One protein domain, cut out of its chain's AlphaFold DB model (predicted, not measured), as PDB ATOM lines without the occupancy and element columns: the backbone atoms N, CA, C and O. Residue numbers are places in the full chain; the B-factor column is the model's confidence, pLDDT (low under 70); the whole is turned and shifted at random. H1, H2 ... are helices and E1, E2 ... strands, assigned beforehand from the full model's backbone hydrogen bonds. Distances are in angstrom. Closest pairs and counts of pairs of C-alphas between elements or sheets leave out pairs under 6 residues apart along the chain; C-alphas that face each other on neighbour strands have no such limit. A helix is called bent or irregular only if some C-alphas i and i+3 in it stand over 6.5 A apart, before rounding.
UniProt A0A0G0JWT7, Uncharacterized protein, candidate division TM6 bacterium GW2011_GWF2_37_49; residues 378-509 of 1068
ATOM      1  N   PRO A 378     130.367 153.003 147.256       88.25
ATOM      2  CA  PRO A 378     129.877 152.747 148.609       88.25
ATOM      3  C   PRO A 378     129.376 151.311 148.764       88.25
ATOM      4  O   PRO A 378     128.797 150.753 147.830       88.25
ATOM      5  N   ASP A 379     129.588 150.721 149.939       87.44
ATOM      6  CA  ASP A 379     129.254 149.322 150.202       87.44
ATOM      7  C   ASP A 379     128.686 149.102 151.615       87.44
ATOM      8  O   ASP A 379     128.990 149.844 152.555       87.44
ATOM      9  N   GLY A 380     127.838 148.082 151.773       90.31
ATOM     10  CA  GLY A 380     127.107 147.814 153.008       90.31
ATOM     11  C   GLY A 380     125.704 147.235 152.802       90.31
ATOM     12  O   GLY A 380     125.498 146.350 151.972       90.31
ATOM     13  N   CYS A 381     124.736 147.706 153.590       92.31
ATOM     14  CA  CYS A 381     123.353 147.210 153.593       92.31
ATOM     15  C   CYS A 381     122.331 148.348 153.455       92.31
ATOM     16  O   CYS A 381     122.637 149.503 153.739       92.31
ATOM     17  N   VAL A 382     121.097 148.032 153.069       92.75
ATOM     18  CA  VAL A 382     119.977 148.982 152.999       92.75
ATOM     19  C   VAL A 382     118.686 148.329 153.468       92.75
ATOM     20  O   VAL A 382     118.454 147.146 153.216       92.75
ATOM     21  N   TYR A 383     117.831 149.099 154.135       93.62
ATOM     22  CA  TYR A 383     116.445 148.697 154.351       93.62
ATOM     23  C   TYR A 383     115.605 149.012 153.104       93.62
ATOM     24  O   TYR A 383     115.469 150.171 152.722       93.62
ATOM     25  N   THR A 384     115.032 147.992 152.466       90.50
ATOM     26  CA  THR A 384     114.191 148.105 151.256       90.50
ATOM     27  C   THR A 384     112.787 147.567 151.521       90.50
ATOM     28  O   THR A 384     112.600 146.757 152.425       90.50
ATOM     29  N   ALA A 385     111.783 148.017 150.769       89.88
ATOM     30  CA  ALA A 385     110.398 147.581 150.943       89.88
ATOM     31  C   ALA A 385     110.258 146.058 150.764       89.88
ATOM     32  O   ALA A 385     110.746 145.497 149.781       89.88
ATOM     33  N   VAL A 386     109.561 145.383 151.685       90.94
ATOM     34  CA  VAL A 386     109.409 143.914 151.646       90.94
ATOM     35  C   VAL A 386     108.684 143.420 150.398       90.94
ATOM     36  O   VAL A 386     108.931 142.304 149.961       90.94
ATOM     37  N   GLU A 387     107.829 144.238 149.784       86.44
ATOM     38  CA  GLU A 387     107.136 143.896 148.538       86.44
ATOM     39  C   GLU A 387     108.081 143.768 147.340       86.44
ATOM     40  O   GLU A 387     107.704 143.178 146.327       86.44
ATOM     41  N   ASN A 388     109.284 144.341 147.431       80.62
ATOM     42  CA  ASN A 388     110.293 144.200 146.390       80.62
ATOM     43  C   ASN A 388     110.996 142.844 146.502       80.62
ATOM     44  O   ASN A 388     111.332 142.266 145.478       80.62
ATOM     45  N   GLU A 389     111.185 142.319 147.714       84.81
ATOM     46  CA  GLU A 389     112.106 141.199 147.956       84.81
ATOM     47  C   GLU A 389     111.407 139.892 148.366       84.81
ATOM     48  O   GLU A 389     111.926 138.809 148.108       84.81
ATOM     49  N   LEU A 390     110.226 139.966 148.991       87.44
ATOM     50  CA  LEU A 390     109.516 138.814 149.560       87.44
ATOM     51  C   LEU A 390     108.229 138.475 148.801       87.44
ATOM     52  O   LEU A 390     107.620 139.309 148.121       87.44
ATOM     53  N   LYS A 391     107.762 137.232 148.964       86.50
ATOM     54  CA  LYS A 391     106.485 136.768 148.405       86.50
ATOM     55  C   LYS A 391     105.313 137.151 149.317       86.50
ATOM     56  O   LYS A 391     105.441 137.273 150.535       86.50
ATOM     57  N   SER A 392     104.117 137.253 148.735       85.94
ATOM     58  CA  SER A 392     102.886 137.657 149.447       85.94
ATOM     59  C   SER A 392     102.580 136.878 150.752       85.94
ATOM     60  O   SER A 392     102.189 137.512 151.740       85.94
ATOM     61  N   PRO A 393     102.775 135.543 150.834       91.31
ATOM     62  CA  PRO A 393     102.541 134.801 152.078       91.31
ATOM     63  C   PRO A 393     103.481 135.202 153.225       91.31
ATOM     64  O   PRO A 393     103.064 135.240 154.381       91.31
ATOM     65  N   GLU A 394     104.737 135.532 152.921       90.31
ATOM     66  CA  GLU A 394     105.744 135.931 153.913       90.31
ATOM     67  C   GLU A 394     105.426 137.316 154.480       90.31
ATOM     68  O   GLU A 394     105.430 137.519 155.694       90.31
ATOM     69  N   ILE A 395     105.030 138.246 153.606       91.25
ATOM     70  CA  ILE A 395     104.590 139.594 153.990       91.25
ATOM     71  C   ILE A 395     103.379 139.524 154.931       91.25
ATOM     72  O   ILE A 395     103.296 140.265 155.913       91.25
ATOM     73  N   THR A 396     102.448 138.603 154.673       92.12
ATOM     74  CA  THR A 396     101.261 138.404 155.521       92.12
ATOM     75  C   THR A 396     101.643 137.926 156.926       92.12
ATOM     76  O   THR A 396     101.122 138.447 157.915       92.12
ATOM     77  N   LYS A 397     102.600 136.993 157.036       93.19
ATOM     78  CA  LYS A 397     103.132 136.530 158.328       93.19
ATOM     79  C   LYS A 397     103.815 137.658 159.104       93.19
ATOM     80  O   LYS A 397     103.555 137.810 160.296       93.19
ATOM     81  N   LEU A 398     104.618 138.488 158.433       94.38
ATOM     82  CA  LEU A 398     105.283 139.640 159.053       94.38
ATOM     83  C   LEU A 398     104.278 140.655 159.610       94.38
ATOM     84  O   LEU A 398     104.417 141.100 160.749       94.38
ATOM     85  N   LYS A 399     103.222 140.974 158.853       93.94
ATOM     86  CA  LYS A 399     102.147 141.868 159.318       93.94
ATOM     87  C   LYS A 399     101.462 141.326 160.576       93.94
ATOM     88  O   LYS A 399     101.236 142.081 161.522       93.94
ATOM     89  N   ALA A 400     101.178 140.024 160.616       94.00
ATOM     90  CA  ALA A 400     100.608 139.378 161.798       94.00
ATOM     91  C   ALA A 400     101.563 139.435 163.006       94.00
ATOM     92  O   ALA A 400     101.140 139.791 164.105       94.00
ATOM     93  N   PHE A 401     102.856 139.161 162.800       95.50
ATOM     94  CA  PHE A 401     103.871 139.248 163.852       95.50
ATOM     95  C   PHE A 401     103.962 140.657 164.456       95.50
ATOM     96  O   PHE A 401     103.945 140.792 165.681       95.50
ATOM     97  N   ILE A 402     104.009 141.701 163.619       95.62
ATOM     98  CA  ILE A 402     104.079 143.097 164.079       95.62
ATOM     99  C   ILE A 402     102.835 143.453 164.895       95.62
ATOM    100  O   ILE A 402     102.964 144.012 165.982       95.62
ATOM    101  N   ASN A 403     101.639 143.096 164.418       94.25
ATOM    102  CA  ASN A 403     100.392 143.376 165.136       94.25
ATOM    103  C   ASN A 403     100.363 142.722 166.522       94.25
ATOM    104  O   ASN A 403      99.979 143.371 167.494       94.25
ATOM    105  N   ASN A 404     100.837 141.480 166.628       95.94
ATOM    106  CA  ASN A 404     100.845 140.740 167.889       95.94
ATOM    107  C   ASN A 404     101.913 141.235 168.878       95.94
ATOM    108  O   ASN A 404     101.749 141.068 170.083       95.94
ATOM    109  N   ASN A 405     103.000 141.850 168.397       96.19
ATOM    110  CA  ASN A 405     104.168 142.191 169.220       96.19
ATOM    111  C   ASN A 405     104.475 143.696 169.295       96.19
ATOM    112  O   ASN A 405     105.491 144.085 169.875       96.19
ATOM    113  N   LYS A 406     103.612 144.561 168.743       94.06
ATOM    114  CA  LYS A 406     103.871 146.001 168.556       94.06
ATOM    115  C   LYS A 406     104.401 146.698 169.810       94.06
ATOM    116  O   LYS A 406     105.430 147.360 169.744       94.06
ATOM    117  N   ALA A 407     103.733 146.526 170.953       94.19
ATOM    118  CA  ALA A 407     104.113 147.194 172.201       94.19
ATOM    119  C   ALA A 407     105.519 146.788 172.681       94.19
ATOM    120  O   ALA A 407     106.327 147.650 173.028       94.19
ATOM    121  N   SER A 408     105.825 145.488 172.638       96.50
ATOM    122  CA  SER A 408     107.134 144.946 173.024       96.50
ATOM    123  C   SER A 408     108.243 145.440 172.093       96.50
ATOM    124  O   SER A 408     109.280 145.927 172.545       96.50
ATOM    125  N   ILE A 409     107.989 145.416 170.780       96.44
ATOM    126  CA  ILE A 409     108.937 145.895 169.772       96.44
ATOM    127  C   ILE A 409     109.235 147.392 169.957       96.44
ATOM    128  O   ILE A 409     110.400 147.795 169.950       96.44
ATOM    129  N   THR A 410     108.203 148.219 170.152       95.25
ATOM    130  CA  THR A 410     108.367 149.661 170.376       95.25
ATOM    131  C   THR A 410     109.162 149.948 171.651       95.25
ATOM    132  O   THR A 410     110.072 150.777 171.622       95.25
ATOM    133  N   ALA A 411     108.883 149.240 172.751       95.62
ATOM    134  CA  ALA A 411     109.639 149.389 173.994       95.62
ATOM    135  C   ALA A 411     111.126 149.036 173.803       95.62
ATOM    136  O   ALA A 411     111.999 149.818 174.184       95.62
ATOM    137  N   ALA A 412     111.416 147.916 173.132       96.31
ATOM    138  CA  ALA A 412     112.782 147.489 172.840       96.31
ATOM    139  C   ALA A 412     113.532 148.492 171.944       96.31
ATOM    140  O   ALA A 412     114.714 148.758 172.158       96.31
ATOM    141  N   HIS A 413     112.869 149.079 170.944       96.50
ATOM    142  CA  HIS A 413     113.468 150.132 170.124       96.50
ATOM    143  C   HIS A 413     113.831 151.370 170.954       96.50
ATOM    144  O   HIS A 413     114.966 151.834 170.870       96.50
ATOM    145  N   ASN A 414     112.925 151.856 171.806       95.88
ATOM    146  CA  ASN A 414     113.176 153.028 172.651       95.88
ATOM    147  C   ASN A 414     114.343 152.806 173.629       95.88
ATOM    148  O   ASN A 414     115.164 153.700 173.836       95.88
ATOM    149  N   GLU A 415     114.472 151.597 174.182       97.44
ATOM    150  CA  GLU A 415     115.622 151.232 175.015       97.44
ATOM    151  C   GLU A 415     116.939 151.293 174.220       97.44
ATOM    152  O   GLU A 415     117.946 151.821 174.701       97.44
ATOM    153  N   ARG A 416     116.942 150.794 172.975       97.06
ATOM    154  CA  ARG A 416     118.110 150.884 172.085       97.06
ATOM    155  C   ARG A 416     118.450 152.333 171.738       97.06
ATOM    156  O   ARG A 416     119.632 152.666 171.738       97.06
ATOM    157  N   VAL A 417     117.451 153.192 171.515       97.50
ATOM    158  CA  VAL A 417     117.647 154.635 171.282       97.50
ATOM    159  C   VAL A 417     118.399 155.272 172.453       97.50
ATOM    160  O   VAL A 417     119.441 155.894 172.241       97.50
ATOM    161  N   ALA A 418     117.957 155.028 173.691       97.00
ATOM    162  CA  ALA A 418     118.634 155.535 174.888       97.00
ATOM    163  C   ALA A 418     120.071 154.993 175.033       97.00
ATOM    164  O   ALA A 418     120.997 155.739 175.354       97.00
ATOM    165  N   LYS A 419     120.290 153.700 174.754       97.69
ATOM    166  CA  LYS A 419     121.629 153.085 174.794       97.69
ATOM    167  C   LYS A 419     122.578 153.693 173.762       97.69
ATOM    168  O   LYS A 419     123.721 153.993 174.103       97.69
ATOM    169  N   VAL A 420     122.127 153.875 172.521       97.88
ATOM    170  CA  VAL A 420     122.942 154.472 171.453       97.88
ATOM    171  C   VAL A 420     123.300 155.917 171.792       97.88
ATOM    172  O   VAL A 420     124.467 156.280 171.654       97.88
ATOM    173  N   ALA A 421     122.359 156.704 172.321       97.50
ATOM    174  CA  ALA A 421     122.625 158.070 172.778       97.50
ATOM    175  C   ALA A 421     123.775 158.127 173.800       97.50
ATOM    176  O   ALA A 421     124.709 158.912 173.642       97.50
ATOM    177  N   ASN A 422     123.749 157.236 174.798       97.56
ATOM    178  CA  ASN A 422     124.794 157.149 175.820       97.56
ATOM    179  C   ASN A 422     126.165 156.775 175.232       97.56
ATOM    180  O   ASN A 422     127.187 157.311 175.660       97.56
ATOM    181  N   ILE A 423     126.207 155.871 174.245       97.81
ATOM    182  CA  ILE A 423     127.463 155.493 173.578       97.81
ATOM    183  C   ILE A 423     128.004 156.666 172.754       97.81
ATOM    184  O   ILE A 423     129.188 156.965 172.860       97.81
ATOM    185  N   ILE A 424     127.156 157.364 171.989       96.81
ATOM    186  CA  ILE A 424     127.567 158.544 171.209       96.81
ATOM    187  C   ILE A 424     128.141 159.621 172.134       96.81
ATOM    188  O   ILE A 424     129.184 160.191 171.828       96.81
ATOM    189  N   GLN A 425     127.501 159.876 173.278       95.81
ATOM    190  CA  GLN A 425     127.972 160.873 174.240       95.81
ATOM    191  C   GLN A 425     129.341 160.516 174.844       95.81
ATOM    192  O   GLN A 425     130.146 161.411 175.091       95.81
ATOM    193  N   ARG A 426     129.602 159.227 175.094       96.56
ATOM    194  CA  ARG A 426     130.842 158.756 175.731       96.56
ATOM    195  C   ARG A 426     131.995 158.573 174.742       96.56
ATOM    196  O   ARG A 426     133.110 159.004 175.021       96.56
ATOM    197  N   ASP A 427     131.720 157.920 173.616       95.31
ATOM    198  CA  ASP A 427     132.726 157.364 172.703       95.31
ATOM    199  C   ASP A 427     132.642 157.956 171.280       95.31
ATOM    200  O   ASP A 427     133.476 157.647 170.426       95.31
ATOM    201  N   GLY A 428     131.646 158.801 171.001       94.50
ATOM    202  CA  GLY A 428     131.411 159.398 169.686       94.50
ATOM    203  C   GLY A 428     130.764 158.452 168.664       94.50
ATOM    204  O   GLY A 428     130.476 157.285 168.926       94.50
ATOM    205  N   TYR A 429     130.532 158.966 167.452       94.81
ATOM    206  CA  TYR A 429     129.856 158.231 166.370       94.81
ATOM    207  C   TYR A 429     130.668 157.052 165.807       94.81
ATOM    208  O   TYR A 429     130.091 156.106 165.272       94.81
ATOM    209  N   LEU A 430     131.998 157.086 165.937       93.69
ATOM    210  CA  LEU A 430     132.902 156.038 165.438       93.69
ATOM    211  C   LEU A 430     133.159 154.925 166.471       93.69
ATOM    212  O   LEU A 430     134.021 154.071 166.260       93.69
ATOM    213  N   ALA A 431     132.417 154.910 167.586       94.75
ATOM    214  CA  ALA A 431     132.527 153.870 168.603       94.75
ATOM    215  C   ALA A 431     132.340 152.469 167.981       94.75
ATOM    216  O   ALA A 431     131.382 152.275 167.223       94.75
ATOM    217  N   PRO A 432     133.180 151.466 168.315       93.06
ATOM    218  CA  PRO A 432     133.094 150.132 167.712       93.06
ATOM    219  C   PRO A 432     131.702 149.496 167.826       93.06
ATOM    220  O   PRO A 432     131.197 148.932 166.865       93.06
ATOM    221  N   ALA A 433     131.030 149.678 168.969       93.06
ATOM    222  CA  ALA A 433     129.692 149.137 169.215       93.06
ATOM    223  C   ALA A 433     128.587 149.734 168.318       93.06
ATOM    224  O   ALA A 433     127.535 149.116 168.173       93.06
ATOM    225  N   LEU A 434     128.801 150.926 167.747       93.62
ATOM    226  CA  LEU A 434     127.878 151.592 166.815       93.62
ATOM    227  C   LEU A 434     128.243 151.347 165.343       93.62
ATOM    228  O   LEU A 434     127.552 151.827 164.440       93.62
ATOM    229  N   ASN A 435     129.357 150.649 165.110       90.19
ATOM    230  CA  ASN A 435     129.896 150.345 163.791       90.19
ATOM    231  C   ASN A 435     130.068 148.827 163.576       90.19
ATOM    232  O   ASN A 435     130.796 148.396 162.689       90.19
ATOM    233  N   ASP A 436     129.347 148.018 164.357       89.69
ATOM    234  CA  ASP A 436     129.311 146.557 164.274       89.69
ATOM    235  C   ASP A 436     128.189 146.097 163.331       89.69
ATOM    236  O   ASP A 436     127.012 146.373 163.571       89.69
ATOM    237  N   ILE A 437     128.549 145.408 162.245       85.25
ATOM    238  CA  ILE A 437     127.598 144.930 161.230       85.25
ATOM    239  C   ILE A 437     126.621 143.879 161.776       85.25
ATOM    240  O   ILE A 437     125.529 143.724 161.237       85.25
ATOM    241  N   SER A 438     126.976 143.189 162.866       90.81
ATOM    242  CA  SER A 438     126.076 142.243 163.536       90.81
ATOM    243  C   SER A 438     124.947 142.936 164.311       90.81
ATOM    244  O   SER A 438     124.017 142.273 164.765       90.81
ATOM    245  N   ARG A 439     125.006 144.272 164.433       93.81
ATOM    246  CA  ARG A 439     124.046 145.114 165.162       93.81
ATOM    247  C   ARG A 439     123.475 146.221 164.266       93.81
ATOM    248  O   ARG A 439     123.655 147.413 164.553       93.81
ATOM    249  N   PRO A 440     122.808 145.875 163.153       94.25
ATOM    250  CA  PRO A 440     122.305 146.860 162.195       94.25
ATOM    251  C   PRO A 440     121.277 147.825 162.804       94.25
ATOM    252  O   PRO A 440     121.158 148.970 162.370       94.25
ATOM    253  N   GLU A 441     120.582 147.415 163.862       95.44
ATOM    254  CA  GLU A 441     119.655 148.267 164.594       95.44
ATOM    255  C   GLU A 441     120.366 149.410 165.338       95.44
ATOM    256  O   GLU A 441     119.826 150.512 165.438       95.44
ATOM    257  N   PHE A 442     121.605 149.191 165.799       96.69
ATOM    258  CA  PHE A 442     122.442 150.238 166.400       96.69
ATOM    259  C   PHE A 442     122.943 151.215 165.334       96.69
ATOM    260  O   PHE A 442     122.976 152.421 165.577       96.69
ATOM    261  N   TRP A 443     123.271 150.712 164.142       94.38
ATOM    262  CA  TRP A 443     123.654 151.527 162.989       94.38
ATOM    263  C   TRP A 443     122.534 152.457 162.527       94.38
ATOM    264  O   TRP A 443     122.765 153.656 162.381       94.38
ATOM    265  N   PHE A 444     121.328 151.918 162.335       96.38
ATOM    266  CA  PHE A 444     120.165 152.709 161.942       96.38
ATOM    267  C   PHE A 444     119.910 153.845 162.945       96.38
ATOM    268  O   PHE A 444     119.838 155.012 162.566       96.38
ATOM    269  N   ILE A 445     119.885 153.529 164.245       97.69
ATOM    270  CA  ILE A 445     119.673 154.526 165.304       97.69
ATOM    271  C   ILE A 445     120.826 155.543 165.359       97.69
ATOM    272  O   ILE A 445     120.574 156.738 165.513       97.69
ATOM    273  N   LYS A 446     122.087 155.114 165.200       96.19
ATOM    274  CA  LYS A 446     123.238 156.028 165.088       96.19
ATOM    275  C   LYS A 446     123.019 157.021 163.948       96.19
ATOM    276  O   LYS A 446     123.245 158.212 164.145       96.19
ATOM    277  N   ASN A 447     122.570 156.549 162.788       95.81
ATOM    278  CA  ASN A 447     122.344 157.402 161.629       95.81
ATOM    279  C   ASN A 447     121.222 158.426 161.872       95.81
ATOM    280  O   ASN A 447     121.365 159.568 161.444       95.81
ATOM    281  N   LEU A 448     120.174 158.073 162.630       96.31
ATOM    282  CA  LEU A 448     119.136 159.027 163.054       96.31
ATOM    283  C   LEU A 448     119.705 160.185 163.888       96.31
ATOM    284  O   LEU A 448     119.285 161.334 163.724       96.31
ATOM    285  N   TYR A 449     120.663 159.901 164.777       96.31
ATOM    286  CA  TYR A 449     121.374 160.937 165.535       96.31
ATOM    287  C   TYR A 449     122.324 161.740 164.643       96.31
ATOM    288  O   TYR A 449     122.282 162.969 164.657       96.31
ATOM    289  N   LEU A 450     123.146 161.048 163.849       95.50
ATOM    290  CA  LEU A 450     124.158 161.641 162.973       95.50
ATOM    291  C   LEU A 450     123.540 162.637 161.981       95.50
ATOM    292  O   LEU A 450     124.054 163.738 161.804       95.50
ATOM    293  N   LEU A 451     122.417 162.260 161.368       94.38
ATOM    294  CA  LEU A 451     121.710 163.056 160.363       94.38
ATOM    295  C   LEU A 451     120.625 163.964 160.961       94.38
ATOM    296  O   LEU A 451     119.944 164.663 160.215       94.38
ATOM    297  N   LYS A 452     120.469 163.977 162.294       94.12
ATOM    298  CA  LYS A 452     119.483 164.792 163.026       94.12
ATOM    299  C   LYS A 452     118.026 164.508 162.615       94.12
ATOM    300  O   LYS A 452     117.173 165.386 162.731       94.12
ATOM    301  N   THR A 453     117.719 163.279 162.187       91.62
ATOM    302  CA  THR A 453     116.376 162.865 161.728       91.62
ATOM    303  C   THR A 453     115.550 162.135 162.789       91.62
ATOM    304  O   THR A 453     114.389 161.824 162.547       91.62
ATOM    305  N   LEU A 454     116.083 161.920 164.000       91.38
ATOM    306  CA  LEU A 454     115.392 161.183 165.071       91.38
ATOM    307  C   LEU A 454     113.967 161.689 165.375       91.38
ATOM    308  O   LEU A 454     113.087 160.876 165.634       91.38
ATOM    309  N   LYS A 455     113.734 163.010 165.340       86.25
ATOM    310  CA  LYS A 455     112.408 163.605 165.602       86.25
ATOM    311  C   LYS A 455     111.396 163.343 164.484       86.25
ATOM    312  O   LYS A 455     110.208 163.230 164.762       86.25
ATOM    313  N   ASP A 456     111.880 163.254 163.249       82.81
ATOM    314  CA  ASP A 456     111.060 163.109 162.044       82.81
ATOM    315  C   ASP A 456     110.861 161.621 161.670       82.81
ATOM    316  O   ASP A 456     110.023 161.287 160.828       82.81
ATOM    317  N   ASN A 457     111.621 160.717 162.301       88.88
ATOM    318  CA  ASN A 457     111.613 159.286 162.025       88.88
ATOM    319  C   ASN A 457     110.319 158.597 162.481       88.88
ATOM    320  O   ASN A 457     109.860 158.753 163.612       88.88
ATOM    321  N   LYS A 458     109.789 157.741 161.605       90.94
ATOM    322  CA  LYS A 458     108.606 156.906 161.865       90.94
ATOM    323  C   LYS A 458     108.925 155.414 161.891       90.94
ATOM    324  O   LYS A 458     108.037 154.606 162.143       90.94
ATOM    325  N   PHE A 459     110.164 155.029 161.599       95.00
ATOM    326  CA  PHE A 459     110.550 153.632 161.468       95.00
ATOM    327  C   PHE A 459     111.087 153.063 162.776       95.00
ATOM    328  O   PHE A 459     111.978 153.629 163.411       95.00
ATOM    329  N   ILE A 460     110.555 151.903 163.155       96.50
ATOM    330  CA  ILE A 460     110.924 151.157 164.356       96.50
ATOM    331  C   ILE A 460     111.622 149.867 163.933       96.50
ATOM    332  O   ILE A 460     111.105 149.112 163.110       96.50
ATOM    333  N   THR A 461     112.788 149.606 164.521       96.81
ATOM    334  CA  THR A 461     113.596 148.415 164.229       96.81
ATOM    335  C   THR A 461     113.166 147.186 165.025       96.81
ATOM    336  O   THR A 461     112.868 147.274 166.221       96.81
ATOM    337  N   PHE A 462     113.175 146.029 164.370       96.44
ATOM    338  CA  PHE A 462     112.929 144.733 164.993       96.44
ATOM    339  C   PHE A 462     113.603 143.603 164.222       96.44
ATOM    340  O   PHE A 462     114.049 143.788 163.090       96.44
ATOM    341  N   SER A 463     113.644 142.423 164.834       94.94
ATOM    342  CA  SER A 463     114.145 141.211 164.193       94.94
ATOM    343  C   SER A 463     113.083 140.118 164.281       94.94
ATOM    344  O   SER A 463     112.423 139.980 165.312       94.94
ATOM    345  N   CYS A 464     112.909 139.360 163.204       93.56
ATOM    346  CA  CYS A 464     112.018 138.204 163.121       93.56
ATOM    347  C   CYS A 464     112.768 137.104 162.370       93.56
ATOM    348  O   CYS A 464     113.379 137.388 161.344       93.56
ATOM    349  N   ASP A 465     112.781 135.883 162.906       91.06
ATOM    350  CA  ASP A 465     113.447 134.723 162.290       91.06
ATOM    351  C   ASP A 465     114.918 134.973 161.889       91.06
ATOM    352  O   ASP A 465     115.394 134.518 160.853       91.06
ATOM    353  N   GLY A 466     115.653 135.736 162.707       90.56
ATOM    354  CA  GLY A 466     117.063 136.074 162.457       90.56
ATOM    355  C   GLY A 466     117.295 137.158 161.396       90.56
ATOM    356  O   GLY A 466     118.441 137.522 161.141       90.56
ATOM    357  N   VAL A 467     116.232 137.715 160.814       94.31
ATOM    358  CA  VAL A 467     116.287 138.789 159.816       94.31
ATOM    359  C   VAL A 467     115.887 140.118 160.456       94.31
ATOM    360  O   VAL A 467     115.034 140.165 161.342       94.31
ATOM    361  N   ASN A 468     116.521 141.211 160.024       96.25
ATOM    362  CA  ASN A 468     116.285 142.552 160.554       96.25
ATOM    363  C   ASN A 468     115.337 143.354 159.664       96.25
ATOM    364  O   ASN A 468     115.480 143.384 158.441       96.25
ATOM    365  N   TYR A 469     114.417 144.066 160.306       97.12
ATOM    366  CA  TYR A 469     113.347 144.804 159.660       97.12
ATOM    367  C   TYR A 469     113.156 146.189 160.282       97.12
ATOM    368  O   TYR A 469     113.553 146.452 161.422       97.12
ATOM    369  N   LEU A 470     112.489 147.059 159.528       96.81
ATOM    370  CA  LEU A 470     111.852 148.275 160.014       96.81
ATOM    371  C   LEU A 470     110.349 148.187 159.737       96.81
ATOM    372  O   LEU A 470     109.947 147.674 158.696       96.81
ATOM    373  N   PHE A 471     109.517 148.732 160.619       95.88
ATOM    374  CA  PHE A 471     108.121 149.029 160.283       95.88
ATOM    375  C   PHE A 471     107.789 150.478 160.611       95.88
ATOM    376  O   PHE A 471     108.308 151.047 161.574       95.88
ATOM    377  N   ASN A 472     106.916 151.074 159.808       93.62
ATOM    378  CA  ASN A 472     106.447 152.433 160.014       93.62
ATOM    379  C   ASN A 472     105.361 152.460 161.103       93.62
ATOM    380  O   ASN A 472     104.302 151.841 160.979       93.62
ATOM    381  N   SER A 473     105.598 153.199 162.185       90.50
ATOM    382  CA  SER A 473     104.686 153.277 163.330       90.50
ATOM    383  C   SER A 473     103.334 153.909 162.988       90.50
ATOM    384  O   SER A 473     102.338 153.599 163.646       90.50
ATOM    385  N   SER A 474     103.297 154.771 161.965       85.56
ATOM    386  CA  SER A 474     102.087 155.427 161.457       85.56
ATOM    387  C   SER A 474     101.359 154.598 160.393       85.56
ATOM    388  O   SER A 474     100.172 154.815 160.169       85.56
ATOM    389  N   ASN A 475     102.042 153.655 159.737       88.31
ATOM    390  CA  ASN A 475     101.464 152.765 158.733       88.31
ATOM    391  C   ASN A 475     102.115 151.377 158.803       88.31
ATOM    392  O   ASN A 475     103.122 151.123 158.154       88.31
ATOM    393  N   ILE A 476     101.495 150.450 159.529       85.75
ATOM    394  CA  ILE A 476     102.044 149.100 159.761       85.75
ATOM    395  C   ILE A 476     102.207 148.291 158.459       85.75
ATOM    396  O   ILE A 476     102.939 147.306 158.432       85.75
ATOM    397  N   SER A 477     101.552 148.694 157.363       86.38
ATOM    398  CA  SER A 477     101.748 148.035 156.069       86.38
ATOM    399  C   SER A 477     103.076 148.385 155.397       86.38
ATOM    400  O   SER A 477     103.490 147.637 154.524       86.38
ATOM    401  N   ASP A 478     103.726 149.483 155.788       90.75
ATOM    402  CA  ASP A 478     105.035 149.898 155.278       90.75
ATOM    403  C   ASP A 478     106.137 149.239 156.121       90.75
ATOM    404  O   ASP A 478     106.473 149.683 157.226       90.75
ATOM    405  N   ILE A 479     106.635 148.113 155.603       94.25
ATOM    406  CA  ILE A 479     107.650 147.262 156.225       94.25
ATOM    407  C   ILE A 479     108.867 147.227 155.307       94.25
ATOM    408  O   ILE A 479     108.746 147.054 154.092       94.25
ATOM    409  N   ARG A 480     110.057 147.336 155.897       95.00
ATOM    410  CA  ARG A 480     111.326 147.265 155.178       95.00
ATOM    411  C   ARG A 480     112.201 146.144 155.727       95.00
ATOM    412  O   ARG A 480     112.248 145.944 156.937       95.00
ATOM    413  N   ILE A 481     112.889 145.424 154.851       94.88
ATOM    414  CA  ILE A 481     113.836 144.346 155.161       94.88
ATOM    415  C   ILE A 481     115.264 144.827 154.925       94.88
ATOM    416  O   ILE A 481     115.526 145.537 153.955       94.88
ATOM    417  N   LEU A 482     116.185 144.453 155.813       94.81
ATOM    418  CA  LEU A 482     117.607 144.714 155.629       94.81
ATOM    419  C   LEU A 482     118.200 143.737 154.613       94.81
ATOM    420  O   LEU A 482     118.179 142.527 154.829       94.81
ATOM    421  N   MET A 483     118.798 144.273 153.558       92.19
ATOM    422  CA  MET A 483     119.469 143.504 152.516       92.19
ATOM    423  C   MET A 483     120.857 144.089 152.250       92.19
ATOM    424  O   MET A 483     121.081 145.288 152.429       92.19
ATOM    425  N   LYS A 484     121.808 143.257 151.816       90.06
ATOM    426  CA  LYS A 484     123.100 143.756 151.320       90.06
ATOM    427  C   LYS A 484     122.879 144.559 150.043       90.06
ATOM    428  O   LYS A 484     122.102 144.115 149.205       90.06
ATOM    429  N   LEU A 485     123.599 145.669 149.870       86.75
ATOM    430  CA  LEU A 485     123.477 146.535 148.688       86.75
ATOM    431  C   LEU A 485     123.643 145.771 147.367       86.75
ATOM    432  O   LEU A 485     122.990 146.114 146.388       86.75
ATOM    433  N   GLU A 486     124.474 144.726 147.357       79.25
ATOM    434  CA  GLU A 486     124.709 143.878 146.181       79.25
ATOM    435  C   GLU A 486     123.553 142.947 145.800       79.25
ATOM    436  O   GLU A 486     123.466 142.521 144.659       79.25
ATOM    437  N   ASN A 487     122.635 142.679 146.729       85.25
ATOM    438  CA  ASN A 487     121.512 141.761 146.524       85.25
ATOM    439  C   ASN A 487     120.164 142.489 146.436       85.25
ATOM    440  O   ASN A 487     119.122 141.842 146.499       85.25
ATOM    441  N   VAL A 488     120.167 143.826 146.402       84.50
ATOM    442  CA  VAL A 488     118.941 144.634 146.391       84.50
ATOM    443  C   VAL A 488     118.585 144.978 144.956       84.50
ATOM    444  O   VAL A 488     119.426 145.453 144.189       84.50
ATOM    445  N   ARG A 489     117.307 144.829 144.611       80.56
ATOM    446  CA  ARG A 489     116.800 145.270 143.311       80.56
ATOM    447  C   ARG A 489     116.927 146.785 143.140       80.56
ATOM    448  O   ARG A 489     116.892 147.541 144.112       80.56
ATOM    449  N   SER A 490     117.043 147.258 141.897       74.19
ATOM    450  CA  SER A 490     117.285 148.682 141.601       74.19
ATOM    451  C   SER A 490     116.262 149.608 142.279       74.19
ATOM    452  O   SER A 490     116.626 150.659 142.805       74.19
ATOM    453  N   GLU A 491     114.998 149.187 142.359       75.00
ATOM    454  CA  GLU A 491     113.913 149.933 143.004       75.00
ATOM    455  C   GLU A 491     114.130 150.103 144.511       75.00
ATOM    456  O   GLU A 491     113.771 151.132 145.081       75.00
ATOM    457  N   GLY A 492     114.748 149.117 145.166       76.44
ATOM    458  CA  GLY A 492     115.121 149.193 146.576       76.44
ATOM    459  C   GLY A 492     116.279 150.155 146.845       76.44
ATOM    460  O   GLY A 492     116.336 150.773 147.908       76.44
ATOM    461  N   LEU A 493     117.174 150.339 145.869       77.69
ATOM    462  CA  LEU A 493     118.307 151.270 145.953       77.69
ATOM    463  C   LEU A 493     117.894 152.733 145.751       77.69
ATOM    464  O   LEU A 493     118.607 153.638 146.179       77.69
ATOM    465  N   LYS A 494     116.713 152.982 145.175       73.06
ATOM    466  CA  LYS A 494     116.107 154.320 145.071       73.06
ATOM    467  C   LYS A 494     115.524 154.821 146.409       73.06
ATOM    468  O   LYS A 494     114.809 155.821 146.438       73.06
ATOM    469  N   ASN A 495     115.818 154.145 147.526       64.75
ATOM    470  CA  ASN A 495     115.439 154.586 148.865       64.75
ATOM    471  C   ASN A 495     116.039 155.970 149.183       64.75
ATOM    472  O   ASN A 495     117.253 156.172 149.166       64.75
ATOM    473  N   VAL A 496     115.165 156.925 149.495       64.81
ATOM    474  CA  VAL A 496     115.508 158.341 149.703       64.81
ATOM    475  C   VAL A 496     115.959 158.669 151.133       64.81
ATOM    476  O   VAL A 496     116.455 159.769 151.386       64.81
ATOM    477  N   GLU A 497     115.768 157.750 152.082       84.75
ATOM    478  CA  GLU A 497     116.069 157.971 153.500       84.75
ATOM    479  C   GLU A 497     117.509 157.551 153.810       84.75
ATOM    480  O   GLU A 497     117.820 156.369 153.977       84.75
ATOM    481  N   SER A 498     118.402 158.542 153.867       88.69
ATOM    482  CA  SER A 498     119.846 158.359 154.028       88.69
ATOM    483  C   SER A 498     120.215 157.558 155.281       88.69
ATOM    484  O   SER A 498     121.221 156.855 155.280       88.69
ATOM    485  N   GLU A 499     119.412 157.628 156.345       92.88
ATOM    486  CA  GLU A 499     119.608 156.879 157.588       92.88
ATOM    487  C   GLU A 499     119.432 155.363 157.441       92.88
ATOM    488  O   GLU A 499     119.985 154.603 158.238       92.88
ATOM    489  N   GLN A 500     118.701 154.918 156.418       93.81
ATOM    490  CA  GLN A 500     118.384 153.512 156.177       93.81
ATOM    491  C   GLN A 500     119.458 152.765 155.381       93.81
ATOM    492  O   GLN A 500     119.358 151.549 155.206       93.81
ATOM    493  N   MET A 501     120.480 153.476 154.899       93.06
ATOM    494  CA  MET A 501     121.651 152.896 154.250       93.06
ATOM    495  C   MET A 501     122.792 152.780 155.258       93.06
ATOM    496  O   MET A 501     123.221 153.760 155.870       93.06
ATOM    497  N   LEU A 502     123.274 151.558 155.453       93.56
ATOM    498  CA  LEU A 502     124.293 151.205 156.429       93.56
ATOM    499  C   LEU A 502     125.605 150.938 155.689       93.56
ATOM    500  O   LEU A 502     125.839 149.818 155.242       93.56
ATOM    501  N   PHE A 503     126.469 151.949 155.564       92.69
ATOM    502  CA  PHE A 503     127.764 151.833 154.873       92.69
ATOM    503  C   PHE A 503     128.838 151.159 155.741       92.69
ATOM    504  O   PHE A 503     129.925 151.693 155.968       92.69
ATOM    505  N   SER A 504     128.520 149.979 156.277       83.06
ATOM    506  CA  SER A 504     129.378 149.228 157.200       83.06
ATOM    507  C   SER A 504     130.702 148.780 156.587       83.06
ATOM    508  O   SER A 504     131.652 148.525 157.321       83.06
ATOM    509  N   LEU A 505     130.773 148.696 155.256       82.94
ATOM    510  CA  LEU A 505     131.982 148.342 154.510       82.94
ATOM    511  C   LEU A 505     132.678 149.574 153.900       82.94
ATOM    512  O   LEU A 505     133.677 149.422 153.204       82.94
ATOM    513  N   GLY A 506     132.173 150.785 154.179       87.44
ATOM    514  CA  GLY A 506     132.703 152.050 153.675       87.44
ATOM    515  C   GLY A 506     132.635 152.147 152.153       87.44
ATOM    516  O   GLY A 506     131.537 152.144 151.591       87.44
ATOM    517  N   ILE A 507     133.790 152.269 151.491       88.56
ATOM    518  CA  ILE A 507     133.879 152.373 150.027       88.56
ATOM    519  C   ILE A 507     134.924 151.416 149.460       88.56
ATOM    520  O   ILE A 507     135.972 151.187 150.058       88.56
ATOM    521  N   ARG A 508     134.678 150.914 148.252       84.94
ATOM    522  CA  ARG A 508     135.690 150.242 147.434       84.94
ATOM    523  C   ARG A 508     136.283 151.244 146.444       84.94
ATOM    524  O   ARG A 508     135.536 151.961 145.765       84.94
ATOM    525  N   MET A 509     137.611 151.304 146.402       83.50
ATOM    526  CA  MET A 509     138.357 152.134 145.456       83.50
ATOM    527  C   MET A 509     138.518 151.398 144.122       83.50
ATOM    528  O   MET A 509     138.649 150.172 144.132       83.50
TER     529      MET A 509
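Overview. This is residues 378 to 509 of the 1068 residues of an uncharacterized protein of candidate division TM6 bacterium GW2011_GWF2_37_49 (UniProt A0A0G0JWT7). A small, strongly twisted sheet of four strands is framed by one long helix, H2, bent into an L: arm H2a packs on the sheet, and arm H2b passes edge strand E2. H3 packs on both H2b and the sheet, and residues 501 to 502 pair with E1. The printed part has 132 residues, in the order E1 H1 H2 H3 E2 E3 E4 H4; the sheet is E1 E4 E3 E2, all antiparallel. The class is mixed, helices and strands; the whole is compact, with a radius of gyration of the C-alphas of 14.5 A and spans of 43 by 39 by 26 A.

Along the chain. E1 is residues 381 to 385, from C-alpha 381 at (123.353, 147.210, 153.593); E4 is 475 to 484, 24.6 A; E3 is 467 to 472; E2 is 459 to 464. H2, residues 392 to 427, is one helix by its hydrogen bonds but bent, with C-alphas 404 and 407 8.4 A apart: H2a is 392 to 404, 18.8 A, and H2b 407 to 427, 30.4 A. H3 is 440 to 450, 14.9 A; H1 is 386 to 389; H4 is 490 to 493, ending at C-alpha 493 (118.307, 151.270, 145.953).

Arrangement. E2, E3 and E4 form a meander, each strand the antiparallel neighbour of the one before, with N 462 and O 469 at 3.0 A and N 480 and O 470 at 2.8 A. E1 is antiparallel to E4, N 382 and O 483 at 2.8 A. H2a and the sheet make two layers, a helix arm on one face; the closest C-alphas of H2a and E4, Lys 399 and Ser 477, are 7.0 A apart. H2a and H2b are about perpendicular, 83 degrees. H2b only grazes the sheet with residues 408 to 416, and with residues 416 to 424 alone touches H3, closest C-alphas Val 417 and Ile 445, 6.3 A, at a steep tilt of 60 degrees, the same way. H3's height over the sheet is 9.7 A. H1 stands at the sheet's level, 2.4 A; H4 only grazes the sheet. In H2a, H2b and H3 every O i to N i+4 pair is within hydrogen-bond range; H1 and H4 are too short for one.

Size, cuts and confidence. The C-alphas farthest apart, Asn 404 and Met 509, are 45.2 A apart. The printed part has no cut. The link H2 to H3 is long, 12 residues. Residues 495 to 496 are under 70 in pLDDT.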